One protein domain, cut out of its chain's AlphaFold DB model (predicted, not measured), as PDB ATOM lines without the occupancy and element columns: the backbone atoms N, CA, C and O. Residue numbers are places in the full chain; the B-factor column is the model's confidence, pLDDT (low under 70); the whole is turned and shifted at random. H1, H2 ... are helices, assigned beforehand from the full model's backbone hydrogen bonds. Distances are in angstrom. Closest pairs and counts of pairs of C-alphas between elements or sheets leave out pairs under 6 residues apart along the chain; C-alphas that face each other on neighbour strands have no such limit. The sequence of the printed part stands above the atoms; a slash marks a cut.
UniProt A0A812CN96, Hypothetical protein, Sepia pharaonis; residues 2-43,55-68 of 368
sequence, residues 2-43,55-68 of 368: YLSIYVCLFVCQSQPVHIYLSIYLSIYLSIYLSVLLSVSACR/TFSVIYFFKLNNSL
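This is residues 2 to 43 and 55 to 68 of the 368 residues of the protein "Hypothetical protein" of Sepia pharaonis (UniProt A0A812CN96). One long helix, H2, makes the longest axis of the domain; the shorter H1 folds back beside its first part to form a helical hairpin, and H3, a separate helix near another side of H2, runs roughly back along it without touching it. The whole is loose, with a radius of gyration of the C-alphas of 13.5 A, and elongated, spanning 41 by 25 by 15 A. The printed part has 56 residues with three named helices, in the order H1, H2, H3, and no named strand; the class is all helix.

Start with H1, residues 2 to 11, and go on to H2, residues 16 to 43. These two touch, with 8 pairs of C-alphas within 8 A, and the closest C-alphas are those of Cys 8 and Ser 22, 5.5 A apart. H2 touches H1 with residues 18 to 26 alone. Their lines stand at a shallow tilt of 19 degrees, and they run opposite ways: they are a hairpin joined by a tight link of 4 residues. Now look at H3, residues 55 to 68. H2 and H3 are near each other: their closest C-alphas are 8.4 A apart, and 10 pairs lie within 10 A. H1 and H3 are apart. On the backbone, H1 and H3 have every O i to N i+4 pair within hydrogen-bond range, and H2 has 23 of 24.

Find C-alpha 2 at (136.731, 186.852, 162.345); from there H1 runs from Tyr 2 to Val 11, 14.4 A from first to last C-alpha. Next find C-alpha 16 at (116.850, 189.099, 152.337), where H2 begins at Pro 16; it runs 41.5 A to Arg 43, whose C-alpha is at (154.031, 170.591, 151.469). After the cut, H3 begins at Thr 55 and runs 20.3 A to Leu 68, with C-alpha 68 at (123.298, 173.203, 162.045).

Look at Gln 15 and Arg 43 for the two C-alphas farthest apart, 42.3 A. The first and last printed C-alphas, of Tyr 2 and Leu 68, are 19.2 A apart. Residues 44 to 54 are not printed, and C-alphas 43 and 55 are 17.9 A apart across this cut. The link from H2 to H3 is the link across the cut. In the B-factor column, the mean pLDDT of the printed part is 71.8; it is under 70 at residues 2 to 5, 8 to 9, 11 to 12, 14 and 55 to 68. The model's mean pLDDT is 57 over H3 and 81 over H2.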
ATOM      1  N   TYR A   2     137.298 185.548 161.951       56.91
ATOM      2  CA  TYR A   2     136.731 186.852 162.345       56.91
ATOM      3  C   TYR A   2     136.322 187.735 161.153       56.91
ATOM      4  O   TYR A   2     135.227 188.287 161.144       56.91
ATOM      5  N   LEU A   3     137.154 187.789 160.106       68.69
ATOM      6  CA  LEU A   3     136.872 188.576 158.900       68.69
ATOM      7  C   LEU A   3     135.627 188.080 158.144       68.69
ATOM      8  O   LEU A   3     134.809 188.883 157.713       68.69
ATOM      9  N   SER A   4     135.446 186.759 158.021       62.53
ATOM     10  CA  SER A   4     134.291 186.185 157.317       62.53
ATOM     11  C   SER A   4     132.983 186.410 158.080       62.53
ATOM     12  O   SER A   4     131.952 186.639 157.458       62.53
ATOM     13  N   ILE A   5     133.026 186.415 159.416       69.56
ATOM     14  CA  ILE A   5     131.860 186.738 160.252       69.56
ATOM     15  C   ILE A   5     131.503 188.225 160.119       69.56
ATOM     16  O   ILE A   5     130.331 188.559 159.957       69.56
ATOM     17  N   TYR A   6     132.502 189.111 160.116       73.62
ATOM     18  CA  TYR A   6     132.290 190.553 159.978       73.62
ATOM     19  C   TYR A   6     131.689 190.923 158.616       73.62
ATOM     20  O   TYR A   6     130.746 191.709 158.547       73.62
ATOM     21  N   VAL A   7     132.183 190.304 157.537       72.44
ATOM     22  CA  VAL A   7     131.651 190.500 156.180       72.44
ATOM     23  C   VAL A   7     130.219 189.972 156.069       72.44
ATOM     24  O   VAL A   7     129.374 190.655 155.495       72.44
ATOM     25  N   CYS A   8     129.901 188.817 156.665       65.38
ATOM     26  CA  CYS A   8     128.525 188.316 156.691       65.38
ATOM     27  C   CYS A   8     127.575 189.263 157.432       65.38
ATOM     28  O   CYS A   8     126.515 189.583 156.902       65.38
ATOM     29  N   LEU A   9     127.942 189.751 158.620       69.56
ATOM     30  CA  LEU A   9     127.083 190.655 159.394       69.56
ATOM     31  C   LEU A   9     126.863 192.001 158.695       69.56
ATOM     32  O   LEU A   9     125.750 192.518 158.716       69.56
ATOM     33  N   PHE A  10     127.895 192.536 158.038       74.06
ATOM     34  CA  PHE A  10     127.796 193.789 157.292       74.06
ATOM     35  C   PHE A  10     126.887 193.662 156.058       74.06
ATOM     36  O   PHE A  10     126.094 194.553 155.769       74.06
ATOM     37  N   VAL A  11     126.953 192.527 155.353       64.06
ATOM     38  CA  VAL A  11     126.146 192.264 154.149       64.06
ATOM     39  C   VAL A  11     124.693 191.895 154.489       64.06
ATOM     40  O   VAL A  11     123.786 192.190 153.716       64.06
ATOM     41  N   CYS A  12     124.429 191.309 155.661       61.03
ATOM     42  CA  CYS A  12     123.078 190.922 156.081       61.03
ATOM     43  C   CYS A  12     122.146 192.099 156.422       61.03
ATOM     44  O   CYS A  12     120.944 191.882 156.568       61.03
ATOM     45  N   GLN A  13     122.650 193.333 156.541       72.81
ATOM     46  CA  GLN A  13     121.816 194.487 156.893       72.81
ATOM     47  C   GLN A  13     120.931 195.005 155.746       72.81
ATOM     48  O   GLN A  13     120.001 195.760 156.016       72.81
ATOM     49  N   SER A  14     121.184 194.635 154.484       55.47
ATOM     50  CA  SER A  14     120.618 195.381 153.351       55.47
ATOM     51  C   SER A  14     119.443 194.743 152.610       55.47
ATOM     52  O   SER A  14     118.695 195.500 152.007       55.47
ATOM     53  N   GLN A  15     119.214 193.422 152.623       74.75
ATOM     54  CA  GLN A  15     118.025 192.788 152.009       74.75
ATOM     55  C   GLN A  15     118.061 191.257 152.188       74.75
ATOM     56  O   GLN A  15     119.143 190.678 152.283       74.75
ATOM     57  N   PRO A  16     116.911 190.555 152.148       74.00
ATOM     58  CA  PRO A  16     116.850 189.099 152.337       74.00
ATOM     59  C   PRO A  16     117.645 188.294 151.293       74.00
ATOM     60  O   PRO A  16     118.121 187.200 151.589       74.00
ATOM     61  N   VAL A  17     117.858 188.843 150.092       73.75
ATOM     62  CA  VAL A  17     118.673 188.209 149.038       73.75
ATOM     63  C   VAL A  17     120.153 188.142 149.437       73.75
ATOM     64  O   VAL A  17     120.846 187.169 149.132       73.75
ATOM     65  N   HIS A  18     120.633 189.135 150.187       72.69
ATOM     66  CA  HIS A  18     122.023 189.190 150.629       72.69
ATOM     67  C   HIS A  18     122.350 188.151 151.704       72.69
ATOM     68  O   HIS A  18     123.503 187.738 151.796       72.69
ATOM     69  N   ILE A  19     121.354 187.672 152.455       78.19
ATOM     70  CA  ILE A  19     121.538 186.622 153.466       78.19
ATOM     71  C   ILE A  19     121.860 185.281 152.792       78.19
ATOM     72  O   ILE A  19     122.789 184.587 153.191       78.19
ATOM     73  N   TYR A  20     121.144 184.929 151.720       77.31
ATOM     74  CA  TYR A  20     121.436 183.703 150.969       77.31
ATOM     75  C   TYR A  20     122.810 183.756 150.302       77.31
ATOM     76  O   TYR A  20     123.570 182.786 150.358       77.31
ATOM     77  N   LEU A  21     123.150 184.904 149.712       81.56
ATOM     78  CA  LEU A  21     124.444 185.098 149.070       81.56
ATOM     79  C   LEU A  21     125.593 185.052 150.088       81.56
ATOM     80  O   LEU A  21     126.617 184.432 149.813       81.56
ATOM     81  N   SER A  22     125.429 185.662 151.268       79.69
ATOM     82  CA  SER A  22     126.462 185.676 152.308       79.69
ATOM     83  C   SER A  22     126.697 184.281 152.888       79.69
ATOM     84  O   SER A  22     127.849 183.871 153.035       79.69
ATOM     85  N   ILE A  23     125.634 183.501 153.114       82.06
ATOM     86  CA  ILE A  23     125.740 182.102 153.542       82.06
ATOM     87  C   ILE A  23     126.470 181.280 152.476       82.06
ATOM     88  O   ILE A  23     127.459 180.618 152.793       82.06
ATOM     89  N   TYR A  24     126.058 181.375 151.209       83.75
ATOM     90  CA  TYR A  24     126.691 180.639 150.112       83.75
ATOM     91  C   TYR A  24     128.183 180.968 149.983       83.75
ATOM     92  O   TYR A  24     129.028 180.073 149.931       83.75
ATOM     93  N   LEU A  25     128.520 182.260 150.005       84.00
ATOM     94  CA  LEU A  25     129.896 182.726 149.896       84.00
ATOM     95  C   LEU A  25     130.739 182.279 151.096       84.00
ATOM     96  O   LEU A  25     131.890 181.887 150.924       84.00
ATOM     97  N   SER A  26     130.166 182.283 152.305       84.00
ATOM     98  CA  SER A  26     130.859 181.841 153.518       84.00
ATOM     99  C   SER A  26     131.207 180.350 153.483       84.00
ATOM    100  O   SER A  26     132.324 179.973 153.842       84.00
ATOM    101  N   ILE A  27     130.300 179.513 152.967       84.31
ATOM    102  CA  ILE A  27     130.536 178.079 152.781       84.31
ATOM    103  C   ILE A  27     131.623 177.876 151.726       84.31
ATOM    104  O   ILE A  27     132.600 177.174 151.985       84.31
ATOM    105  N   TYR A  28     131.516 178.548 150.577       87.44
ATOM    106  CA  TYR A  28     132.487 178.413 149.492       87.44
ATOM    107  C   TYR A  28     133.900 178.814 149.935       87.44
ATOM    108  O   TYR A  28     134.867 178.084 149.718       87.44
ATOM    109  N   LEU A  29     134.012 179.941 150.643       86.56
ATOM    110  CA  LEU A  29     135.276 180.428 151.177       86.56
ATOM    111  C   LEU A  29     135.862 179.467 152.221       86.56
ATOM    112  O   LEU A  29     137.072 179.250 152.241       86.56
ATOM    113  N   SER A  30     135.020 178.877 153.077       84.06
ATOM    114  CA  SER A  30     135.468 177.927 154.103       84.06
ATOM    115  C   SER A  30     136.065 176.651 153.501       84.06
ATOM    116  O   SER A  30     137.087 176.168 153.985       84.06
ATOM    117  N   ILE A  31     135.480 176.158 152.405       84.94
ATOM    118  CA  ILE A  31     135.983 174.998 151.661       84.94
ATOM    119  C   ILE A  31     137.282 175.368 150.941       84.94
ATOM    120  O   ILE A  31     138.262 174.636 151.007       84.94
ATOM    121  N   TYR A  32     137.329 176.534 150.294       88.56
ATOM    122  CA  TYR A  32     138.527 176.973 149.584       88.56
ATOM    123  C   TYR A  32     139.733 177.135 150.523       88.56
ATOM    124  O   TYR A  32     140.833 176.673 150.218       88.56
ATOM    125  N   LEU A  33     139.526 177.736 151.700       84.62
ATOM    126  CA  LEU A  33     140.581 177.870 152.706       84.62
ATOM    127  C   LEU A  33     141.013 176.526 153.289       84.62
ATOM    128  O   LEU A  33     142.209 176.342 153.505       84.62
ATOM    129  N   SER A  34     140.085 175.602 153.557       82.00
ATOM    130  CA  SER A  34     140.446 174.294 154.113       82.00
ATOM    131  C   SER A  34     141.291 173.482 153.132       82.00
ATOM    132  O   SER A  34     142.289 172.888 153.537       82.00
ATOM    133  N   VAL A  35     140.972 173.548 151.836       83.88
ATOM    134  CA  VAL A  35     141.786 172.948 150.773       83.88
ATOM    135  C   VAL A  35     143.164 173.604 150.721       83.88
ATOM    136  O   VAL A  35     144.168 172.900 150.789       83.88
ATOM    137  N   LEU A  36     143.241 174.938 150.672       87.12
ATOM    138  CA  LEU A  36     144.521 175.654 150.619       87.12
ATOM    139  C   LEU A  36     145.430 175.349 151.814       87.12
ATOM    140  O   LEU A  36     146.620 175.107 151.623       87.12
ATOM    141  N   LEU A  37     144.873 175.340 153.028       81.94
ATOM    142  CA  LEU A  37     145.596 174.999 154.257       81.94
ATOM    143  C   LEU A  37     146.076 173.548 154.254       81.94
ATOM    144  O   LEU A  37     147.171 173.256 154.723       81.94
ATOM    145  N   SER A  38     145.278 172.636 153.707       78.81
ATOM    146  CA  SER A  38     145.649 171.229 153.630       78.81
ATOM    147  C   SER A  38     146.765 170.984 152.605       78.81
ATOM    148  O   SER A  38     147.705 170.235 152.875       78.81
ATOM    149  N   VAL A  39     146.733 171.673 151.456       83.62
ATOM    150  CA  VAL A  39     147.829 171.624 150.470       83.62
ATOM    151  C   VAL A  39     149.113 172.217 151.048       83.62
ATOM    152  O   VAL A  39     150.189 171.653 150.849       83.62
ATOM    153  N   SER A  40     149.030 173.343 151.762       83.00
ATOM    154  CA  SER A  40     150.217 173.973 152.343       83.00
ATOM    155  C   SER A  40     150.813 173.151 153.487       83.00
ATOM    156  O   SER A  40     152.034 173.014 153.541       83.00
ATOM    157  N   ALA A  41     149.982 172.529 154.330       81.81
ATOM    158  CA  ALA A  41     150.429 171.607 155.376       81.81
ATOM    159  C   ALA A  41     151.112 170.358 154.792       81.81
ATOM    160  O   ALA A  41     152.205 169.997 155.217       81.81
ATOM    161  N   CYS A  42     150.531 169.759 153.747       72.75
ATOM    162  CA  CYS A  42     151.116 168.612 153.043       72.75
ATOM    163  C   CYS A  42     152.498 168.919 152.443       72.75
ATOM    164  O   CYS A  42     153.320 168.022 152.283       72.75
ATOM    165  N   ARG A  43     152.764 170.181 152.084       71.62
ATOM    166  CA  ARG A  43     154.031 170.591 151.469       71.62
ATOM    167  C   ARG A  43     155.143 170.852 152.490       71.62
ATOM    168  O   ARG A  43     156.306 170.882 152.100       71.62
ATOM    169  N   THR A  55     139.506 163.050 153.359       57.88
ATOM    170  CA  THR A  55     138.134 162.538 153.297       57.88
ATOM    171  C   THR A  55     137.435 162.694 154.645       57.88
ATOM    172  O   THR A  55     136.316 163.203 154.696       57.88
ATOM    173  N   PHE A  56     138.111 162.371 155.752       56.22
ATOM    174  CA  PHE A  56     137.552 162.525 157.096       56.22
ATOM    175  C   PHE A  56     137.230 163.980 157.450       56.22
ATOM    176  O   PHE A  56     136.150 164.239 157.980       56.22
ATOM    177  N   SER A  57     138.113 164.932 157.133       61.31
ATOM    178  CA  SER A  57     137.902 166.338 157.498       61.31
ATOM    179  C   SER A  57     136.781 166.995 156.686       61.31
ATOM    180  O   SER A  57     135.990 167.763 157.237       61.31
ATOM    181  N   VAL A  58     136.660 166.657 155.398       61.59
ATOM    182  CA  VAL A  58     135.559 167.135 154.548       61.59
ATOM    183  C   VAL A  58     134.233 166.521 155.004       61.59
ATOM    184  O   VAL A  58     133.262 167.248 155.211       61.59
ATOM    185  N   ILE A  59     134.193 165.208 155.266       64.12
ATOM    186  CA  ILE A  59     132.982 164.524 155.747       64.12
ATOM    187  C   ILE A  59     132.520 165.090 157.098       64.12
ATOM    188  O   ILE A  59     131.328 165.343 157.276       64.12
ATOM    189  N   TYR A  60     133.435 165.338 158.043       58.44
ATOM    190  CA  TYR A  60     133.080 165.918 159.342       58.44
ATOM    191  C   TYR A  60     132.556 167.347 159.225       58.44
ATOM    192  O   TYR A  60     131.562 167.674 159.871       58.44
ATOM    193  N   PHE A  61     133.175 168.181 158.386       61.94
ATOM    194  CA  PHE A  61     132.729 169.557 158.167       61.94
ATOM    195  C   PHE A  61     131.306 169.610 157.593       61.94
ATOM    196  O   PHE A  61     130.456 170.350 158.089       61.94
ATOM    197  N   PHE A  62     131.001 168.759 156.608       58.59
ATOM    198  CA  PHE A  62     129.649 168.659 156.052       58.59
ATOM    199  C   PHE A  62     128.643 168.052 157.037       58.59
ATOM    200  O   PHE A  62     127.501 168.506 157.097       58.59
ATOM    201  N   LYS A  63     129.050 167.079 157.863       62.06
ATOM    202  CA  LYS A  63     128.192 166.498 158.907       62.06
ATOM    203  C   LYS A  63     127.832 167.518 159.994       62.06
ATOM    204  O   LYS A  63     126.687 167.550 160.436       62.06
ATOM    205  N   LEU A  64     128.778 168.380 160.374       53.75
ATOM    206  CA  LEU A  64     128.555 169.492 161.305       53.75
ATOM    207  C   LEU A  64     127.616 170.550 160.715       53.75
ATOM    208  O   LEU A  64     126.675 170.964 161.384       53.75
ATOM    209  N   ASN A  65     127.805 170.927 159.447       53.16
ATOM    210  CA  ASN A  65     126.936 171.908 158.790       53.16
ATOM    211  C   ASN A  65     125.511 171.386 158.549       53.16
ATOM    212  O   ASN A  65     124.560 172.142 158.730       53.16
ATOM    213  N   ASN A  66     125.338 170.099 158.229       52.06
ATOM    214  CA  ASN A  66     124.010 169.482 158.098       52.06
ATOM    215  C   ASN A  66     123.255 169.385 159.431       52.06
ATOM    216  O   ASN A  66     122.029 169.389 159.441       52.06
ATOM    217  N   SER A  67     123.962 169.302 160.561       51.50
ATOM    218  CA  SER A  67     123.328 169.360 161.885       51.50
ATOM    219  C   SER A  67     122.874 170.774 162.254       51.50
ATOM    220  O   SER A  67     121.982 170.924 163.085       51.50
ATOM    221  N   LEU A  68     123.518 171.799 161.695       47.44
ATOM    222  CA  LEU A  68     123.298 173.203 162.045       47.44
ATOM    223  C   LEU A  68     122.264 173.865 161.121       47.44
ATOM    224  O   LEU A  68     121.523 174.745 161.549       47.44
TER     225      LEU A  68